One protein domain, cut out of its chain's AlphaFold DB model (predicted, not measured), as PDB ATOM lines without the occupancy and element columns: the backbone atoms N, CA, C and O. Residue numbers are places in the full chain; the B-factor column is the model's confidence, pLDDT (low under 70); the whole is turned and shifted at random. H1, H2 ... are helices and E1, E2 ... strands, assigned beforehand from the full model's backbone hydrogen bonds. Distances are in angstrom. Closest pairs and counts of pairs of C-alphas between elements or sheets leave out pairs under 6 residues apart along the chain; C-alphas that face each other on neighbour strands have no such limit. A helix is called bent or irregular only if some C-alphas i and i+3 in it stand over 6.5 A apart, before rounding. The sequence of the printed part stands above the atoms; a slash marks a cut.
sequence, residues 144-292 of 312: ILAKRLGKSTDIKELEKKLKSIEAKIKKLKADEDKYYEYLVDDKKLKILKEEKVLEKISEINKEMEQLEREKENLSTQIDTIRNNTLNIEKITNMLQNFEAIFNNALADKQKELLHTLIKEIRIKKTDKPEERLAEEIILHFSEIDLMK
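What this domain is: This is residues 144 to 292 of the 312 residues of the protein "Recombinase" of Clostridium sp. N3C (UniProt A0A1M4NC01). This is a long rod of two helices, H2 and H4, side by side and running opposite ways, with the short H3 in the turn that joins them at one end. H4 runs on past the beginning of H2, and near its far end H5 turns back and leads into a small hairpin of two strands, E1 and E2; the short helices H1 and H6 lie farther back along the rod. The printed part has 149 residues, with six named helices and two named strands in the order H1, H2, H3, H4, H5, E1, E2, H6; the sheet, E1 - E2, is antiparallel. The class is mostly helix. The whole is extended, with a radius of gyration of the C-alphas of 28.7 A and spans of 96 by 35 by 23 A.

Where its parts are: H1, residues 144 to 148, begins with C-alpha 144 at (169.762, 203.983, 173.320). H2, residues 152 to 184, is 49.9 A long from first to last C-alpha. H3 is residues 186 to 189. H4, residues 194 to 248, is 80.1 A long, from C-alpha 194 at (171.232, 142.391, 173.368) to C-alpha 248 at (162.141, 218.978, 151.619), with a kink of 35 degrees near residue 241. H2 and H4 are irregular, but only just: C-alphas 153 and 156 are 7.0 A apart, C-alphas 240 and 243 6.7 A. H5, residues 251 to 261, is 15.4 A long. E1, residues 262 to 267, is 13.8 A long and E2, residues 278 to 283, 13.2 A. H6, residues 287 to 292, ends with C-alpha 292 at (153.525, 193.649, 164.359).

How they stand to each other: H4 is the hub, touching three helices. H2 and H4 touch at a shallow tilt of 26 degrees, opposite ways; their closest C-alphas, of Ile 169 and Met 208, are 6.0 A apart. H2 and H3 only just touch, with 3 pairs of C-alphas within 8 A, and only at the corner; the closest are those of Tyr 182 and Lys 188, 6.0 A. H1 and H4 only just touch, with 3 such pairs, the closest C-alphas being those of Leu 145 and Ile 232, 6.6 A. H4 and H5, a helical hairpin, only just touch, also with 3 pairs; Phe 246 and Gln 254 have the closest C-alphas, 5.7 A. H6 is close to H4 but not clearly touching, C-alphas 231 and 290 being 7.9 A apart. E1 and E2 form an antiparallel hairpin, with N 263 and O 282 at 2.8 A and N 266 and O 280 at 2.9 A, within hydrogen-bond range. H4 is apart from both strands. Every O i to N i+4 pair is within hydrogen-bond range in H1 and H5, but 27 of 29 in H2, 49 of 51 in H4 and 1 of 2 in H6; H3 is too short for such a pair.

The domain as a whole: The two C-alphas farthest apart, of Lys 187 and Lys 272, are 97.4 A apart. The printed part has no cut and no long link. Its mean pLDDT is 78.3; residues 145 to 154, 186 to 192, 228 to 232 and 284 to 292 are under 70.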
ATOM      1  N   ILE A 144     171.022 203.744 172.602       70.44
ATOM      2  CA  ILE A 144     169.762 203.983 173.320       70.44
ATOM      3  C   ILE A 144     168.678 203.025 172.816       70.44
ATOM      4  O   ILE A 144     167.953 202.440 173.625       70.44
ATOM      5  N   LEU A 145     168.585 202.842 171.494       69.62
ATOM      6  CA  LEU A 145     167.673 201.886 170.871       69.62
ATOM      7  C   LEU A 145     168.039 200.451 171.267       69.62
ATOM      8  O   LEU A 145     167.171 199.723 171.738       69.62
ATOM      9  N   ALA A 146     169.317 200.071 171.198       67.50
ATOM     10  CA  ALA A 146     169.792 198.741 171.580       67.50
ATOM     11  C   ALA A 146     169.575 198.417 173.067       67.50
ATOM     12  O   ALA A 146     169.213 197.293 173.411       67.50
ATOM     13  N   LYS A 147     169.745 199.395 173.966       66.94
ATOM     14  CA  LYS A 147     169.440 199.223 175.397       66.94
ATOM     15  C   LYS A 147     167.949 199.023 175.648       66.94
ATOM     16  O   LYS A 147     167.600 198.225 176.510       66.94
ATOM     17  N   ARG A 148     167.084 199.738 174.919       63.62
ATOM     18  CA  ARG A 148     165.625 199.595 175.047       63.62
ATOM     19  C   ARG A 148     165.064 198.346 174.382       63.62
ATOM     20  O   ARG A 148     164.016 197.908 174.812       63.62
ATOM     21  N   LEU A 149     165.726 197.821 173.353       61.91
ATOM     22  CA  LEU A 149     165.246 196.694 172.543       61.91
ATOM     23  C   LEU A 149     165.901 195.354 172.915       61.91
ATOM     24  O   LEU A 149     165.753 194.374 172.191       61.91
ATOM     25  N   GLY A 150     166.618 195.304 174.040       56.47
ATOM     26  CA  GLY A 150     167.180 194.067 174.573       56.47
ATOM     27  C   GLY A 150     168.465 193.621 173.869       56.47
ATOM     28  O   GLY A 150     168.442 192.799 172.964       56.47
ATOM     29  N   LYS A 151     169.592 194.164 174.344       55.19
ATOM     30  CA  LYS A 151     170.959 193.597 174.351       55.19
ATOM     31  C   LYS A 151     171.361 192.706 173.159       55.19
ATOM     32  O   LYS A 151     171.166 191.497 173.145       55.19
ATOM     33  N   SER A 152     172.139 193.299 172.258       53.19
ATOM     34  CA  SER A 152     172.913 192.618 171.208       53.19
ATOM     35  C   SER A 152     174.066 191.736 171.723       53.19
ATOM     36  O   SER A 152     174.657 190.982 170.949       53.19
ATOM     37  N   THR A 153     174.423 191.819 173.008       52.84
ATOM     38  CA  THR A 153     175.646 191.202 173.547       52.84
ATOM     39  C   THR A 153     175.543 189.685 173.762       52.84
ATOM     40  O   THR A 153     176.565 189.007 173.690       52.84
ATOM     41  N   ASP A 154     174.337 189.128 173.927       64.50
ATOM     42  CA  ASP A 154     174.152 187.703 174.265       64.50
ATOM     43  C   ASP A 154     174.186 186.762 173.042       64.50
ATOM     44  O   ASP A 154     174.387 185.555 173.183       64.50
ATOM     45  N   ILE A 155     174.075 187.286 171.812       71.81
ATOM     46  CA  ILE A 155     173.951 186.459 170.593       71.81
ATOM     47  C   ILE A 155     175.189 185.585 170.368       71.81
ATOM     48  O   ILE A 155     175.064 184.396 170.092       71.81
ATOM     49  N   LYS A 156     176.400 186.142 170.515       75.12
ATOM     50  CA  LYS A 156     177.647 185.397 170.253       75.12
ATOM     51  C   LYS A 156     177.848 184.234 171.225       75.12
ATOM     52  O   LYS A 156     178.446 183.221 170.859       75.12
ATOM     53  N   GLU A 157     177.389 184.373 172.465       80.56
ATOM     54  CA  GLU A 157     177.459 183.297 173.455       80.56
ATOM     55  C   GLU A 157     176.407 182.222 173.184       80.56
ATOM     56  O   GLU A 157     176.723 181.031 173.240       80.56
ATOM     57  N   LEU A 158     175.190 182.628 172.814       80.69
ATOM     58  CA  LEU A 158     174.120 181.717 172.406       80.69
ATOM     59  C   LEU A 158     174.503 180.928 171.144       80.69
ATOM     60  O   LEU A 158     174.333 179.711 171.111       80.69
ATOM     61  N   GLU A 159     175.125 181.567 170.151       83.44
ATOM     62  CA  GLU A 159     175.639 180.904 168.943       83.44
ATOM     63  C   GLU A 159     176.745 179.886 169.255       83.44
ATOM     64  O   GLU A 159     176.792 178.808 168.657       83.44
ATOM     65  N   LYS A 160     177.640 180.194 170.205       87.38
ATOM     66  CA  LYS A 160     178.658 179.235 170.670       87.38
ATOM     67  C   LYS A 160     178.018 178.029 171.359       87.38
ATOM     68  O   LYS A 160     178.443 176.901 171.104       87.38
ATOM     69  N   LYS A 161     177.006 178.250 172.206       87.00
ATOM     70  CA  LYS A 161     176.248 177.170 172.863       87.00
ATOM     71  C   LYS A 161     175.518 176.302 171.838       87.00
ATOM     72  O   LYS A 161     175.651 175.083 171.893       87.00
ATOM     73  N   LEU A 162     174.861 176.916 170.853       89.62
ATOM     74  CA  LEU A 162     174.175 176.209 169.769       89.62
ATOM     75  C   LEU A 162     175.149 175.326 168.976       89.62
ATOM     76  O   LEU A 162     174.900 174.131 168.828       89.62
ATOM     77  N   LYS A 163     176.319 175.851 168.584       91.06
ATOM     78  CA  LYS A 163     177.372 175.051 167.924       91.06
ATOM     79  C   LYS A 163     177.871 173.887 168.786       91.06
ATOM     80  O   LYS A 163     178.176 172.818 168.260       91.06
ATOM     81  N   SER A 164     177.975 174.078 170.103       91.62
ATOM     82  CA  SER A 164     178.371 173.007 171.026       91.62
ATOM     83  C   SER A 164     177.321 171.894 171.090       91.62
ATOM     84  O   SER A 164     177.687 170.720 171.033       91.62
ATOM     85  N   ILE A 165     176.036 172.250 171.155       89.69
ATOM     86  CA  ILE A 165     174.916 171.298 171.162       89.69
ATOM     87  C   ILE A 165     174.848 170.532 169.838       89.69
ATOM     88  O   ILE A 165     174.763 169.308 169.849       89.69
ATOM     89  N   GLU A 166     174.996 171.209 168.699       90.31
ATOM     90  CA  GLU A 166     175.042 170.550 167.386       90.31
ATOM     91  C   GLU A 166     176.196 169.546 167.274       90.31
ATOM     92  O   GLU A 166     176.020 168.444 166.751       90.31
ATOM     93  N   ALA A 167     177.369 169.889 167.814       92.19
ATOM     94  CA  ALA A 167     178.503 168.974 167.861       92.19
ATOM     95  C   ALA A 167     178.239 167.758 168.768       92.19
ATOM     96  O   ALA A 167     178.679 166.656 168.437       92.19
ATOM     97  N   LYS A 168     177.522 167.932 169.889       91.44
ATOM     98  CA  LYS A 168     177.113 166.825 170.774       91.44
ATOM     99  C   LYS A 168     176.104 165.903 170.095       91.44
ATOM    100  O   LYS A 168     176.339 164.701 170.069       91.44
ATOM    101  N   ILE A 169     175.063 166.455 169.467       90.31
ATOM    102  CA  ILE A 169     174.072 165.677 168.704       90.31
ATOM    103  C   ILE A 169     174.765 164.869 167.602       90.31
ATOM    104  O   ILE A 169     174.491 163.686 167.437       90.31
ATOM    105  N   LYS A 170     175.721 165.469 166.878       92.19
ATOM    106  CA  LYS A 170     176.479 164.761 165.835       92.19
ATOM    107  C   LYS A 170     177.298 163.589 166.390       92.19
ATOM    108  O   LYS A 170     177.409 162.567 165.719       92.19
ATOM    109  N   LYS A 171     177.878 163.729 167.588       92.00
ATOM    110  CA  LYS A 171     178.595 162.634 168.261       92.00
ATOM    111  C   LYS A 171     177.644 161.526 168.703       92.00
ATOM    112  O   LYS A 171     177.928 160.372 168.417       92.00
ATOM    113  N   LEU A 172     176.518 161.882 169.323       89.62
ATOM    114  CA  LEU A 172     175.509 160.921 169.767       89.62
ATOM    115  C   LEU A 172     174.927 160.121 168.598       89.62
ATOM    116  O   LEU A 172     174.854 158.908 168.710       89.62
ATOM    117  N   LYS A 173     174.642 160.759 167.453       88.75
ATOM    118  CA  LYS A 173     174.226 160.056 166.224       88.75
ATOM    119  C   LYS A 173     175.279 159.061 165.733       88.75
ATOM    120  O   LYS A 173     174.960 157.921 165.439       88.75
ATOM    121  N   ALA A 174     176.552 159.464 165.718       89.88
ATOM    122  CA  ALA A 174     177.638 158.567 165.328       89.88
ATOM    123  C   ALA A 174     177.846 157.405 166.317       89.88
ATOM    124  O   ALA A 174     178.354 156.356 165.929       89.88
ATOM    125  N   ASP A 175     177.517 157.590 167.596       86.31
ATOM    126  CA  ASP A 175     177.538 156.510 168.578       86.31
ATOM    127  C   ASP A 175     176.298 155.613 168.441       86.31
ATOM    128  O   ASP A 175     176.445 154.396 168.499       86.31
ATOM    129  N   GLU A 176     175.119 156.177 168.162       86.75
ATOM    130  CA  GLU A 176     173.893 155.438 167.829       86.75
ATOM    131  C   GLU A 176     174.120 154.496 166.637       86.75
ATOM    132  O   GLU A 176     173.872 153.295 166.752       86.75
ATOM    133  N   ASP A 177     174.701 155.006 165.544       85.88
ATOM    134  CA  ASP A 177     175.044 154.225 164.348       85.88
ATOM    135  C   ASP A 177     175.964 153.035 164.685       85.88
ATOM    136  O   ASP A 177     175.731 151.913 164.235       85.88
ATOM    137  N   LYS A 178     176.971 153.234 165.550       85.56
ATOM    138  CA  LYS A 178     177.850 152.139 166.010       85.56
ATOM    139  C   LYS A 178     177.095 151.094 166.827       85.56
ATOM    140  O   LYS A 178     177.388 149.906 166.711       85.56
ATOM    141  N   TYR A 179     176.165 151.513 167.687       82.31
ATOM    142  CA  TYR A 179     175.365 150.572 168.472       82.31
ATOM    143  C   TYR A 179     174.385 149.788 167.588       82.31
ATOM    144  O   TYR A 179     174.202 148.594 167.827       82.31
ATOM    145  N   TYR A 180     173.844 150.394 166.524       81.62
ATOM    146  CA  TYR A 180     173.088 149.666 165.499       81.62
ATOM    147  C   TYR A 180     173.962 148.669 164.729       81.62
ATOM    148  O   TYR A 180     173.540 147.532 164.523       81.62
ATOM    149  N   GLU A 181     175.198 149.023 164.364       83.19
ATOM    150  CA  GLU A 181     176.135 148.069 163.745       83.19
ATOM    151  C   GLU A 181     176.420 146.862 164.655       83.19
ATOM    152  O   GLU A 181     176.548 145.733 164.178       83.19
ATOM    153  N   TYR A 182     176.488 147.066 165.975       80.00
ATOM    154  CA  TYR A 182     176.683 145.975 166.938       80.00
ATOM    155  C   TYR A 182     175.472 145.048 167.062       80.00
ATOM    156  O   TYR A 182     175.657 143.883 167.408       80.00
ATOM    157  N   LEU A 183     174.267 145.540 166.758       75.00
ATOM    158  CA  LEU A 183     173.036 144.745 166.688       75.00
ATOM    159  C   LEU A 183     172.987 143.828 165.459       75.00
ATOM    160  O   LEU A 183     172.356 142.778 165.506       75.00
ATOM    161  N   VAL A 184     173.661 144.206 164.370       77.00
ATOM    162  CA  VAL A 184     173.702 143.427 163.119       77.00
ATOM    163  C   VAL A 184     174.828 142.376 163.129       77.00
ATOM    164  O   VAL A 184     174.772 141.394 162.390       77.00
ATOM    165  N   ASP A 185     175.853 142.545 163.972       77.50
ATOM    166  CA  ASP A 185     176.999 141.632 164.075       77.50
ATOM    167  C   ASP A 185     176.785 140.533 165.140       77.50
ATOM    168  O   ASP A 185     177.070 140.711 166.330       77.50
ATOM    169  N   ASP A 186     176.367 139.349 164.683       67.38
ATOM    170  CA  ASP A 186     176.122 138.139 165.490       67.38
ATOM    171  C   ASP A 186     177.286 137.738 166.422       67.38
ATOM    172  O   ASP A 186     177.076 137.128 167.479       67.38
ATOM    173  N   LYS A 187     178.542 138.052 166.062       66.06
ATOM    174  CA  LYS A 187     179.703 137.750 166.921       66.06
ATOM    175  C   LYS A 187     179.808 138.720 168.090       66.06
ATOM    176  O   LYS A 187     180.201 138.303 169.180       66.06
ATOM    177  N   LYS A 188     179.469 139.992 167.880       62.03
ATOM    178  CA  LYS A 188     179.480 141.015 168.934       62.03
ATOM    179  C   LYS A 188     178.271 140.893 169.847       62.03
ATOM    180  O   LYS A 188     178.443 141.037 171.055       62.03
ATOM    181  N   LEU A 189     177.107 140.524 169.313       62.56
ATOM    182  CA  LEU A 189     175.884 140.302 170.092       62.56
ATOM    183  C   LEU A 189     176.016 139.142 171.102       62.56
ATOM    184  O   LEU A 189     175.467 139.176 172.199       62.56
ATOM    185  N   LYS A 190     176.816 138.116 170.779       62.22
ATOM    186  CA  LYS A 190     177.144 137.034 171.730       62.22
ATOM    187  C   LYS A 190     177.996 137.492 172.918       62.22
ATOM    188  O   LYS A 190     177.981 136.841 173.960       62.22
ATOM    189  N   ILE A 191     178.755 138.579 172.764       64.69
ATOM    190  CA  ILE A 191     179.644 139.139 173.796       64.69
ATOM    191  C   ILE A 191     178.914 140.236 174.588       64.69
ATOM    192  O   ILE A 191     179.024 140.319 175.811       64.69
ATOM    193  N   LEU A 192     178.147 141.072 173.887       63.94
ATOM    194  CA  LEU A 192     177.329 142.152 174.422       63.94
ATOM    195  C   LEU A 192     175.870 141.704 174.419       63.94
ATOM    196  O   LEU A 192     175.233 141.718 173.374       63.94
ATOM    197  N   LYS A 193     175.339 141.328 175.590       74.19
ATOM    198  CA  LYS A 193     173.914 140.996 175.757       74.19
ATOM    199  C   LYS A 193     173.032 142.036 175.054       74.19
ATOM    200  O   LYS A 193     173.157 143.223 175.351       74.19
ATOM    201  N   GLU A 194     172.135 141.572 174.190       76.12
ATOM    202  CA  GLU A 194     171.232 142.391 173.368       76.12
ATOM    203  C   GLU A 194     170.487 143.463 174.185       76.12
ATOM    204  O   GLU A 194     170.468 144.635 173.813       76.12
ATOM    205  N   GLU A 195     169.999 143.091 175.370       78.62
ATOM    206  CA  GLU A 195     169.323 143.983 176.325       78.62
ATOM    207  C   GLU A 195     170.149 145.237 176.661       78.62
ATOM    208  O   GLU A 195     169.618 146.344 176.675       78.62
ATOM    209  N   LYS A 196     171.469 145.096 176.855       80.19
ATOM    210  CA  LYS A 196     172.351 146.229 177.188       80.19
ATOM    211  C   LYS A 196     172.583 147.167 176.006       80.19
ATOM    212  O   LYS A 196     172.825 148.356 176.206       80.19
ATOM    213  N   VAL A 197     172.556 146.638 174.782       79.56
ATOM    214  CA  VAL A 197     172.700 147.446 173.564       79.56
ATOM    215  C   VAL A 197     171.435 148.276 173.350       79.56
ATOM    216  O   VAL A 197     171.528 149.481 173.120       79.56
ATOM    217  N   LEU A 198     170.260 147.666 173.530       81.75
ATOM    218  CA  LEU A 198     168.965 148.349 173.446       81.75
ATOM    219  C   LEU A 198     168.787 149.419 174.536       81.75
ATOM    220  O   LEU A 198     168.338 150.526 174.234       81.75
ATOM    221  N   GLU A 199     169.192 149.137 175.781       85.50
ATOM    222  CA  GLU A 199     169.220 150.139 176.857       85.50
ATOM    223  C   GLU A 199     170.069 151.350 176.464       85.50
ATOM    224  O   GLU A 199     169.634 152.494 176.628       85.50
ATOM    225  N   LYS A 200     171.248 151.114 175.871       85.06
ATOM    226  CA  LYS A 200     172.152 152.200 175.492       85.06
ATOM    227  C   LYS A 200     171.621 153.051 174.344       85.06
ATOM    228  O   LYS A 200     171.745 154.272 174.394       85.06
ATOM    229  N   ILE A 201     170.978 152.430 173.357       86.25
ATOM    230  CA  ILE A 201     170.284 153.141 172.273       86.25
ATOM    231  C   ILE A 201     169.132 153.985 172.836       86.25
ATOM    232  O   ILE A 201     168.969 155.142 172.453       86.25
ATOM    233  N   SER A 202     168.361 153.456 173.790       87.62
ATOM    234  CA  SER A 202     167.294 154.209 174.468       87.62
ATOM    235  C   SER A 202     167.835 155.422 175.243       87.62
ATOM    236  O   SER A 202     167.235 156.497 175.196       87.62
ATOM    237  N   GLU A 203     168.964 155.288 175.946       89.56
ATOM    238  CA  GLU A 203     169.625 156.417 176.621       89.56
ATOM    239  C   GLU A 203     170.074 157.498 175.633       89.56
ATOM    240  O   GLU A 203     169.787 158.677 175.848       89.56
ATOM    241  N   ILE A 204     170.733 157.095 174.540       89.12
ATOM    242  CA  ILE A 204     171.205 158.008 173.491       89.12
ATOM    243  C   ILE A 204     170.028 158.759 172.866       89.12
ATOM    244  O   ILE A 204     170.088 159.980 172.730       89.12
ATOM    245  N   ASN A 205     168.933 158.059 172.564       88.06
ATOM    246  CA  ASN A 205     167.732 158.670 171.997       88.06
ATOM    247  C   ASN A 205     167.093 159.699 172.938       88.06
ATOM    248  O   ASN A 205     166.730 160.789 172.497       88.06
ATOM    249  N   LYS A 206     167.015 159.413 174.245       91.69
ATOM    250  CA  LYS A 206     166.519 160.386 175.240       91.69
ATOM    251  C   LYS A 206     167.411 161.624 175.333       91.69
ATOM    252  O   LYS A 206     166.900 162.743 175.401       91.69
ATOM    253  N   GLU A 207     168.730 161.436 175.338       91.62
ATOM    254  CA  GLU A 207     169.690 162.543 175.387       91.62
ATOM    255  C   GLU A 207     169.626 163.395 174.110       91.62
ATOM    256  O   GLU A 207     169.608 164.626 174.181       91.62
ATOM    257  N   MET A 208     169.506 162.757 172.941       89.38
ATOM    258  CA  MET A 208     169.310 163.439 171.662       89.38
ATOM    259  C   MET A 208     168.025 164.263 171.643       89.38
ATOM    260  O   MET A 208     168.075 165.438 171.291       89.38
ATOM    261  N   GLU A 209     166.903 163.700 172.086       92.44
ATOM    262  CA  GLU A 209     165.617 164.402 172.118       92.44
ATOM    263  C   GLU A 209     165.661 165.628 173.054       92.44
ATOM    264  O   GLU A 209     165.084 166.682 172.774       92.44
ATOM    265  N   GLN A 210     166.379 165.532 174.180       92.56
ATOM    266  CA  GLN A 210     166.589 166.664 175.083       92.56
ATOM    267  C   GLN A 210     167.455 167.762 174.446       92.56
ATOM    268  O   GLN A 210     167.109 168.942 174.537       92.56
ATOM    269  N   LEU A 211     168.547 167.385 173.776       91.25
ATOM    270  CA  LEU A 211     169.432 168.327 173.088       91.25
ATOM    271  C   LEU A 211     168.767 168.973 171.865       91.25
ATOM    272  O   LEU A 211     169.027 170.141 171.581       91.25
ATOM    273  N   GLU A 212     167.901 168.253 171.151       90.69
ATOM    274  CA  GLU A 212     167.129 168.794 170.027       90.69
ATOM    275  C   GLU A 212     166.109 169.839 170.500       90.69
ATOM    276  O   GLU A 212     166.051 170.929 169.927       90.69
ATOM    277  N   ARG A 213     165.406 169.586 171.616       91.88
ATOM    278  CA  ARG A 213     164.544 170.593 172.265       91.88
ATOM    279  C   ARG A 213     165.322 171.837 172.701       91.88
ATOM    280  O   ARG A 213     164.870 172.964 172.500       91.88
ATOM    281  N   GLU A 214     166.503 171.652 173.293       91.12
ATOM    282  CA  GLU A 214     167.358 172.772 173.708       91.12
ATOM    283  C   GLU A 214     167.864 173.577 172.500       91.12
ATOM    284  O   GLU A 214     167.869 174.811 172.531       91.12
ATOM    285  N   LYS A 215     168.225 172.890 171.406       91.62
ATOM    286  CA  LYS A 215     168.617 173.513 170.138       91.62
ATOM    287  C   LYS A 215     167.497 174.384 169.571       91.62
ATOM    288  O   LYS A 215     167.767 175.516 169.174       91.62
ATOM    289  N   GLU A 216     166.270 173.876 169.528       89.88
ATOM    290  CA  GLU A 216     165.117 174.611 168.998       89.88
ATOM    291  C   GLU A 216     164.832 175.880 169.816       89.88
ATOM    292  O   GLU A 216     164.699 176.977 169.263       89.88
ATOM    293  N   ASN A 217     164.856 175.776 171.148       88.00
ATOM    294  CA  ASN A 217     164.686 176.927 172.036       88.00
ATOM    295  C   ASN A 217     165.804 177.977 171.856       88.00
ATOM    296  O   ASN A 217     165.540 179.175 171.783       88.00
ATOM    297  N   LEU A 218     167.064 177.552 171.730       86.75
ATOM    298  CA  LEU A 218     168.172 178.483 171.483       86.75
ATOM    299  C   LEU A 218     168.097 179.130 170.096       86.75
ATOM    300  O   LEU A 218     168.396 180.318 169.971       86.75
ATOM    301  N   SER A 219     167.682 178.386 169.067       85.94
ATOM    302  CA  SER A 219     167.513 178.926 167.713       85.94
ATOM    303  C   SER A 219     166.451 180.020 167.687       85.94
ATOM    304  O   SER A 219     166.719 181.119 167.211       85.94
ATOM    305  N   THR A 220     165.281 179.766 168.281       84.62
ATOM    306  CA  THR A 220     164.193 180.757 168.339       84.62
ATOM    307  C   THR A 220     164.593 182.018 169.107       84.62
ATOM    308  O   THR A 220     164.272 183.132 168.682       84.62
ATOM    309  N   GLN A 221     165.359 181.881 170.194       81.19
ATOM    310  CA  GLN A 221     165.922 183.024 170.918       81.19
ATOM    311  C   GLN A 221     166.903 183.824 170.052       81.19
ATOM    312  O   GLN A 221     166.800 185.049 169.986       81.19
ATOM    313  N   ILE A 222     167.821 183.154 169.348       82.00
ATOM    314  CA  ILE A 222     168.787 183.812 168.454       82.00
ATOM    315  C   ILE A 222     168.070 184.547 167.319       82.00
ATOM    316  O   ILE A 222     168.402 185.701 167.044       82.00
ATOM    317  N   ASP A 223     167.078 183.920 166.691       79.12
ATOM    318  CA  ASP A 223     166.326 184.518 165.584       79.12
ATOM    319  C   ASP A 223     165.526 185.740 166.043       79.12
ATOM    320  O   ASP A 223     165.517 186.773 165.370       79.12
ATOM    321  N   THR A 224     164.938 185.677 167.241       75.31
ATOM    322  CA  THR A 224     164.251 186.822 167.857       75.31
ATOM    323  C   THR A 224     165.208 187.996 168.063       75.31
ATOM    324  O   THR A 224     164.905 189.126 167.670       75.31
ATOM    325  N   ILE A 225     166.393 187.744 168.625       73.12
ATOM    326  CA  ILE A 225     167.371 188.807 168.880       73.12
ATOM    327  C   ILE A 225     167.931 189.354 167.556       73.12
ATOM    328  O   ILE A 225     168.037 190.570 167.394       73.12
ATOM    329  N   ARG A 226     168.233 188.497 166.571       70.62
ATOM    330  CA  ARG A 226     168.708 188.928 165.244       70.62
ATOM    331  C   ARG A 226     167.693 189.825 164.544       70.62
ATOM    332  O   ARG A 226     168.064 190.903 164.076       70.62
ATOM    333  N   ASN A 227     166.421 189.437 164.535       70.12
ATOM    334  CA  ASN A 227     165.352 190.258 163.972       70.12
ATOM    335  C   ASN A 227     165.262 191.623 164.668       70.12
ATOM    336  O   ASN A 227     165.150 192.650 163.998       70.12
ATOM    337  N   ASN A 228     165.416 191.664 165.994       67.62
ATOM    338  CA  ASN A 228     165.463 192.923 166.737       67.62
ATOM    339  C   ASN A 228     166.677 193.784 166.346       67.62
ATOM    340  O   ASN A 228     166.522 194.985 166.129       67.62
ATOM    341  N   THR A 229     167.865 193.194 166.180       65.75
ATOM    342  CA  THR A 229     169.070 193.938 165.761       65.75
ATOM    343  C   THR A 229     168.963 194.515 164.350       65.75
ATOM    344  O   THR A 229     169.246 195.696 164.152       65.75
ATOM    345  N   LEU A 230     168.461 193.734 163.389       61.12
ATOM    346  CA  LEU A 230     168.229 194.202 162.018       61.12
ATOM    347  C   LEU A 230     167.181 195.321 161.978       61.12
ATOM    348  O   LEU A 230     167.298 196.266 161.195       61.12
ATOM    349  N   ASN A 231     166.171 195.250 162.848       68.44
ATOM    350  CA  ASN A 231     165.192 196.318 162.996       68.44
ATOM    351  C   ASN A 231     165.825 197.603 163.553       68.44
ATOM    352  O   ASN A 231     165.505 198.680 163.057       68.44
ATOM    353  N   ILE A 232     166.763 197.524 164.506       69.44
ATOM    354  CA  ILE A 232     167.461 198.709 165.043       69.44
ATOM    355  C   ILE A 232     168.240 199.445 163.954       69.44
ATOM    356  O   ILE A 232     168.130 200.667 163.845       69.44
ATOM    357  N   GLU A 233     169.009 198.726 163.138       70.44
ATOM    358  CA  GLU A 233     169.796 199.334 162.057       70.44
ATOM    359  C   GLU A 233     168.890 200.005 161.019       70.44
ATOM    360  O   GLU A 233     169.112 201.159 160.644       70.44
ATOM    361  N   LYS A 234     167.803 199.331 160.620       71.56
ATOM    362  CA  LYS A 234     166.795 199.896 159.710       71.56
ATOM    363  C   LYS A 234     166.139 201.153 160.282       71.56
ATOM    364  O   LYS A 234     166.036 202.153 159.574       71.56
ATOM    365  N   ILE A 235     165.732 201.131 161.554       72.62
ATOM    366  CA  ILE A 235     165.138 202.290 162.242       72.62
ATOM    367  C   ILE A 235     166.143 203.440 162.308       72.62
ATOM    368  O   ILE A 235     165.786 204.581 162.031       72.62
ATOM    369  N   THR A 236     167.403 203.148 162.625       73.38
ATOM    370  CA  THR A 236     168.467 204.158 162.701       73.38
ATOM    371  C   THR A 236     168.673 204.830 161.345       73.38
ATOM    372  O   THR A 236     168.664 206.057 161.264       73.38
ATOM    373  N   ASN A 237     168.754 204.048 160.266       75.69
ATOM    374  CA  ASN A 237     168.884 204.572 158.906       75.69
ATOM    375  C   ASN A 237     167.648 205.380 158.474       75.69
ATOM    376  O   ASN A 237     167.774 206.429 157.842       75.69
ATOM    377  N   MET A 238     166.443 204.929 158.833       73.88
ATOM    378  CA  MET A 238     165.205 205.669 158.565       73.88
ATOM    379  C   MET A 238     165.193 207.017 159.297       73.88
ATOM    380  O   MET A 238     164.844 208.038 158.705       73.88
ATOM    381  N   LEU A 239     165.605 207.030 160.566       75.12
ATOM    382  CA  LEU A 239     165.679 208.237 161.383       75.12
ATOM    383  C   LEU A 239     166.739 209.209 160.864       75.12
ATOM    384  O   LEU A 239     166.446 210.391 160.747       75.12
ATOM    385  N   GLN A 240     167.925 208.741 160.475       75.56
ATOM    386  CA  GLN A 240     168.966 209.604 159.899       75.56
ATOM    387  C   GLN A 240     168.504 210.303 158.612       75.56
ATOM    388  O   GLN A 240     168.796 211.478 158.403       75.56
ATOM    389  N   ASN A 241     167.714 209.616 157.782       78.62
ATOM    390  CA  ASN A 241     167.150 210.198 156.564       78.62
ATOM    391  C   ASN A 241     165.903 211.065 156.818       78.62
ATOM    392  O   ASN A 241     165.494 211.822 155.935       78.62
ATOM    393  N   PHE A 242     165.303 210.997 158.013       80.25
ATOM    394  CA  PHE A 242     164.082 211.733 158.346       80.25
ATOM    395  C   PHE A 242     164.256 213.243 158.186       80.25
ATOM    396  O   PHE A 242     163.375 213.888 157.631       80.25
ATOM    397  N   GLU A 243     165.383 213.815 158.623       79.12
ATOM    398  CA  GLU A 243     165.607 215.266 158.558       79.12
ATOM    399  C   GLU A 243     165.592 215.784 157.114       79.12
ATOM    400  O   GLU A 243     164.891 216.750 156.799       79.12
ATOM    401  N   ALA A 244     166.320 215.108 156.222       82.00
ATOM    402  CA  ALA A 244     166.393 215.477 154.812       82.00
ATOM    403  C   ALA A 244     165.030 215.342 154.117       82.00
ATOM    404  O   ALA A 244     164.648 216.208 153.327       82.00
ATOM    405  N   ILE A 245     164.277 214.283 154.430       82.88
ATOM    406  CA  ILE A 245     162.949 214.052 153.854       82.88
ATOM    407  C   ILE A 245     161.947 215.079 154.403       82.88
ATOM    408  O   ILE A 245     161.184 215.661 153.637       82.88
ATOM    409  N   PHE A 246     161.961 215.343 155.711       85.56
ATOM    410  CA  PHE A 246     161.013 216.239 156.369       85.56
ATOM    411  C   PHE A 246     161.172 217.695 155.912       85.56
ATOM    412  O   PHE A 246     160.175 218.357 155.620       85.56
ATOM    413  N   ASN A 247     162.409 218.187 155.794       83.88
ATOM    414  CA  ASN A 247     162.675 219.573 155.397       83.88
ATOM    415  C   ASN A 247     162.338 219.853 153.923       83.88
ATOM    416  O   ASN A 247     161.938 220.967 153.595       83.88
ATOM    417  N   ASN A 248     162.457 218.849 153.047       83.38
ATOM    418  CA  ASN A 248     162.141 218.978 151.619       83.38
ATOM    419  C   ASN A 248     160.685 218.605 151.274       83.38
ATOM    420  O   ASN A 248     160.244 218.797 150.141       83.38
ATOM    421  N   ALA A 249     159.932 218.054 152.227       82.75
ATOM    422  CA  ALA A 249     158.558 217.622 152.018       82.75
ATOM    423  C   ALA A 249     157.555 218.787 152.079       82.75
ATOM    424  O   ALA A 249     157.656 219.698 152.897       82.75
ATOM    425  N   LEU A 250     156.508 218.698 151.254       84.25
ATOM    426  CA  LEU A 250     155.309 219.536 151.365       84.25
ATOM    427  C   LEU A 250     154.591 219.281 152.703       84.25
ATOM    428  O   LEU A 250     154.666 218.182 153.250       84.25
ATOM    429  N   ALA A 251     153.824 220.253 153.201       79.94
ATOM    430  CA  ALA A 251     153.198 220.188 154.529       79.94
ATOM    431  C   ALA A 251     152.287 218.960 154.756       79.94
ATOM    432  O   ALA A 251     152.238 218.415 155.859       79.94
ATOM    433  N   ASP A 252     151.599 218.477 153.719       79.62
ATOM    434  CA  ASP A 252     150.780 217.260 153.821       79.62
ATOM    435  C   ASP A 252     151.648 216.000 153.965       79.62
ATOM    436  O   ASP A 252     151.334 215.110 154.755       79.62
ATOM    437  N   LYS A 253     152.800 215.962 153.285       81.12
ATOM    438  CA  LYS A 253     153.791 214.887 153.414       81.12
ATOM    439  C   LYS A 253     154.528 214.948 154.751       81.12
ATOM    440  O   LYS A 253     154.738 213.913 155.369       81.12
ATOM    441  N   GLN A 254     154.834 216.145 155.253       86.50
ATOM    442  CA  GLN A 254     155.365 216.341 156.607       86.50
ATOM    443  C   GLN A 254     154.420 215.783 157.671       86.50
ATOM    444  O   GLN A 254     154.861 215.123 158.611       86.50
ATOM    445  N   LYS A 255     153.111 216.006 157.508       86.12
ATOM    446  CA  LYS A 255     152.100 215.424 158.389       86.12
ATOM    447  C   LYS A 255     152.114 213.897 158.323       86.12
ATOM    448  O   LYS A 255     152.176 213.262 159.370       86.12
ATOM    449  N   GLU A 256     152.073 213.308 157.128       82.62
ATOM    450  CA  GLU A 256     152.145 211.846 156.968       82.62
ATOM    451  C   GLU A 256     153.386 211.268 157.662       82.62
ATOM    452  O   GLU A 256     153.259 210.355 158.472       82.62
ATOM    453  N   LEU A 257     154.560 211.867 157.447       84.56
ATOM    454  CA  LEU A 257     155.810 211.449 158.086       84.56
ATOM    455  C   LEU A 257     155.720 211.481 159.616       84.56
ATOM    456  O   LEU A 257     156.061 210.499 160.275       84.56
ATOM    457  N   LEU A 258     155.201 212.564 160.199       86.50
ATOM    458  CA  LEU A 258     155.028 212.654 161.652       86.50
ATOM    459  C   LEU A 258     154.047 211.601 162.178       86.50
ATOM    460  O   LEU A 258     154.293 211.031 163.235       86.50
ATOM    461  N   HIS A 259     152.983 211.299 161.436       84.31
ATOM    462  CA  HIS A 259     152.028 210.250 161.795       84.31
ATOM    463  C   HIS A 259     152.599 208.832 161.677       84.31
ATOM    464  O   HIS A 259     152.154 207.953 162.405       84.31
ATOM    465  N   THR A 260     153.579 208.592 160.800       79.94
ATOM    466  CA  THR A 260     154.279 207.293 160.749       79.94
ATOM    467  C   THR A 260     155.251 207.103 161.909       79.94
ATOM    468  O   THR A 260     155.457 205.990 162.381       79.94
ATOM    469  N   LEU A 261     155.850 208.197 162.380       81.44
ATOM    470  CA  LEU A 261     156.899 208.175 163.390       81.44
ATOM    471  C   LEU A 261     156.332 208.223 164.817       81.44
ATOM    472  O   LEU A 261     156.826 207.549 165.724       81.44
ATOM    473  N   ILE A 262     155.300 209.038 165.023       86.44
ATOM    474  CA  ILE A 262     154.749 209.377 166.333       86.44
ATOM    475  C   ILE A 262     153.420 208.656 166.525       86.44
ATOM    476  O   ILE A 262     152.494 208.818 165.738       86.44
ATOM    477  N   LYS A 263     153.301 207.941 167.641       85.88
ATOM    478  CA  LYS A 263     152.061 207.303 168.079       85.88
ATOM    479  C   LYS A 263     151.132 208.308 168.755       85.88
ATOM    480  O   LYS A 263     149.965 208.436 168.391       85.88
ATOM    481  N   GLU A 264     151.646 209.032 169.746       90.81
ATOM    482  CA  GLU A 264     150.903 210.087 170.436       90.81
ATOM    483  C   GLU A 264     151.825 211.104 171.118       90.81
ATOM    484  O   GLU A 264     152.977 210.816 171.443       90.81
ATOM    485  N   ILE A 265     151.305 212.310 171.348       91.94
ATOM    486  CA  ILE A 265     152.010 213.393 172.040       91.94
ATOM    487  C   ILE A 265     151.207 213.759 173.279       91.94
ATOM    488  O   ILE A 265     150.064 214.217 173.174       91.94
ATOM    489  N   ARG A 266     151.815 213.577 174.450       91.38
ATOM    490  CA  ARG A 266     151.225 213.933 175.739       91.38
ATOM    491  C   ARG A 266     151.642 215.338 176.115       91.38
ATOM    492  O   ARG A 266     152.806 215.724 176.005       91.38
ATOM    493  N   ILE A 267     150.658 216.117 176.524       91.25
ATOM    494  CA  ILE A 267     150.815 217.539 176.795       91.25
ATOM    495  C   ILE A 267     150.796 217.731 178.302       91.25
ATOM    496  O   ILE A 267     149.966 217.135 178.988       91.25
ATOM    497  N   LYS A 268     151.671 218.608 178.795       87.69
ATOM    498  CA  LYS A 268     151.732 218.942 180.213       87.69
ATOM    499  C   LYS A 268     150.408 219.542 180.679       87.69
ATOM    500  O   LYS A 268     149.890 220.489 180.076       87.69
ATOM    501  N   LYS A 269     149.870 219.022 181.782       86.25
ATOM    502  CA  LYS A 269     148.658 219.564 182.403       86.25
ATOM    503  C   LYS A 269     148.980 220.870 183.132       86.25
ATOM    504  O   LYS A 269     149.596 220.860 184.192       86.25
ATOM    505  N   THR A 270     148.552 221.992 182.554       85.75
ATOM    506  CA  THR A 270     148.694 223.333 183.138       85.75
ATOM    507  C   THR A 270     147.441 224.184 182.908       85.75
ATOM    508  O   THR A 270     146.744 224.061 181.887       85.75
ATOM    509  N   ASP A 271     147.162 225.070 183.867       77.00
ATOM    510  CA  ASP A 271     146.022 225.992 183.809       77.00
ATOM    511  C   ASP A 271     146.266 227.153 182.837       77.00
ATOM    512  O   ASP A 271     145.337 227.640 182.189       77.00
ATOM    513  N   LYS A 272     147.530 227.562 182.672       81.12
ATOM    514  CA  LYS A 272     147.928 228.619 181.741       81.12
ATOM    515  C   LYS A 272     148.102 228.061 180.324       81.12
ATOM    516  O   LYS A 272     148.976 227.222 180.110       81.12
ATOM    517  N   PRO A 273     147.365 228.569 179.317       76.00
ATOM    518  CA  PRO A 273     147.465 228.078 177.940       76.00
ATOM    519  C   PRO A 273     148.861 228.192 177.311       76.00
ATOM    520  O   PRO A 273     149.165 227.453 176.379       76.00
ATOM    521  N   GLU A 274     149.694 229.120 177.785       77.69
ATOM    522  CA  GLU A 274     151.041 229.361 177.245       77.69
ATOM    523  C   GLU A 274     152.077 228.349 177.740       77.69
ATOM    524  O   GLU A 274     153.074 228.117 177.065       77.69
ATOM    525  N   GLU A 275     151.811 227.697 178.873       82.75
ATOM    526  CA  GLU A 275     152.689 226.690 179.479       82.75
ATOM    527  C   GLU A 275     152.319 225.259 179.039       82.75
ATOM    528  O   GLU A 275     152.882 224.280 179.532       82.75
ATOM    529  N   ARG A 276     151.347 225.107 178.128       82.75
ATOM    530  CA  ARG A 276     150.924 223.810 177.583       82.75
ATOM    531  C   ARG A 276     151.877 223.365 176.485       82.75
ATOM    532  O   ARG A 276     151.659 223.628 175.302       82.75
ATOM    533  N   LEU A 277     152.936 222.698 176.915       85.44
ATOM    534  CA  LEU A 277     154.006 222.177 176.073       85.44
ATOM    535  C   LEU A 277     153.892 220.658 175.914       85.44
ATOM    536  O   LEU A 277     153.275 219.984 176.743       85.44
ATOM    537  N   ALA A 278     154.523 220.117 174.871       86.44
ATOM    538  CA  ALA A 278     154.736 218.679 174.762       86.44
ATOM    539  C   ALA A 278     155.586 218.212 175.955       86.44
ATOM    540  O   ALA A 278     156.702 218.698 176.160       86.44
ATOM    541  N   GLU A 279     155.042 217.301 176.756       86.06
ATOM    542  CA  GLU A 279     155.722 216.685 177.894       86.06
ATOM    543  C   GLU A 279     156.441 215.430 177.410       86.06
ATOM    544  O   GLU A 279     157.671 215.397 177.401       86.06
ATOM    545  N   GLU A 280     155.680 214.489 176.847       85.25
ATOM    546  CA  GLU A 280     156.180 213.225 176.307       85.25
ATOM    547  C   GLU A 280     155.788 213.080 174.831       85.25
ATOM    548  O   GLU A 280     154.660 213.382 174.433       85.25
ATOM    549  N   ILE A 281     156.721 212.590 174.013       86.25
ATOM    550  CA  ILE A 281     156.476 212.225 172.613       86.25
ATOM    551  C   ILE A 281     156.685 210.717 172.516       86.25
ATOM    552  O   ILE A 281     157.798 210.227 172.703       86.25
ATOM    553  N   ILE A 282     155.606 209.985 172.254       82.94
ATOM    554  CA  ILE A 282     155.624 208.526 172.164       82.94
ATOM    555  C   ILE A 282     155.761 208.155 170.693       82.94
ATOM    556  O   ILE A 282     154.891 208.463 169.880       82.94
ATOM    557  N   LEU A 283     156.868 207.500 170.354       79.44
ATOM    558  CA  LEU A 283     157.160 207.028 169.001       79.44
ATOM    559  C   LEU A 283     156.565 205.633 168.766       79.44
ATOM    560  O   LEU A 283     156.345 204.880 169.716       79.44
ATOM    561  N   HIS A 284     156.348 205.272 167.501       68.56
ATOM    562  CA  HIS A 284     155.872 203.940 167.112       68.56
ATOM    563  C   HIS A 284     156.868 202.805 167.407       68.56
ATOM    564  O   HIS A 284     156.468 201.649 167.427       68.56
ATOM    565  N   PHE A 285     158.140 203.091 167.699       62.59
ATOM    566  CA  PHE A 285     159.176 202.072 167.944       62.59
ATOM    567  C   PHE A 285     159.120 201.416 169.340       62.59
ATOM    568  O   PHE A 285     160.151 201.152 169.956       62.59
ATOM    569  N   SER A 286     157.922 201.177 169.872       47.97
ATOM    570  CA  SER A 286     157.720 200.323 171.047       47.97
ATOM    571  C   SER A 286     157.939 198.852 170.657       47.97
ATOM    572  O   SER A 286     157.519 198.446 169.574       47.97
ATOM    573  N   GLU A 287     158.548 198.048 171.542       43.28
ATOM    574  CA  GLU A 287     158.760 196.591 171.378       43.28
ATOM    575  C   GLU A 287     157.516 195.851 170.844       43.28
ATOM    576  O   GLU A 287     157.620 194.938 170.029       43.28
ATOM    577  N   ILE A 288     156.324 196.298 171.249       41.34
ATOM    578  CA  ILE A 288     155.027 195.706 170.893       41.34
ATOM    579  C   ILE A 288     154.625 196.011 169.441       41.34
ATOM    580  O   ILE A 288     153.958 195.205 168.791       41.34
ATOM    581  N   ASP A 289     155.003 197.179 168.928       38.16
ATOM    582  CA  ASP A 289     154.630 197.630 167.588       38.16
ATOM    583  C   ASP A 289     155.629 197.089 166.536       38.16
ATOM    584  O   ASP A 289     155.222 196.774 165.419       38.16
ATOM    585  N   LEU A 290     156.894 196.832 166.906       39.69
ATOM    586  CA  LEU A 290     157.880 196.144 166.050       39.69
ATOM    587  C   LEU A 290     157.549 194.663 165.807       39.69
ATOM    588  O   LEU A 290     157.727 194.178 164.690       39.69
ATOM    589  N   MET A 291     156.985 193.959 166.798       35.41
ATOM    590  CA  MET A 291     156.492 192.585 166.609       35.41
ATOM    591  C   MET A 291     155.318 192.492 165.618       35.41
ATOM    592  O   MET A 291     155.080 191.426 165.058       35.41
ATOM    593  N   LYS A 292     154.600 193.596 165.364       33.62
ATOM    594  CA  LYS A 292     153.525 193.649 164.359       33.62
ATOM    595  C   LYS A 292     154.041 193.895 162.944       33.62
ATOM    596  O   LYS A 292     153.436 193.404 162.004       33.62
TER     597      LYS A 292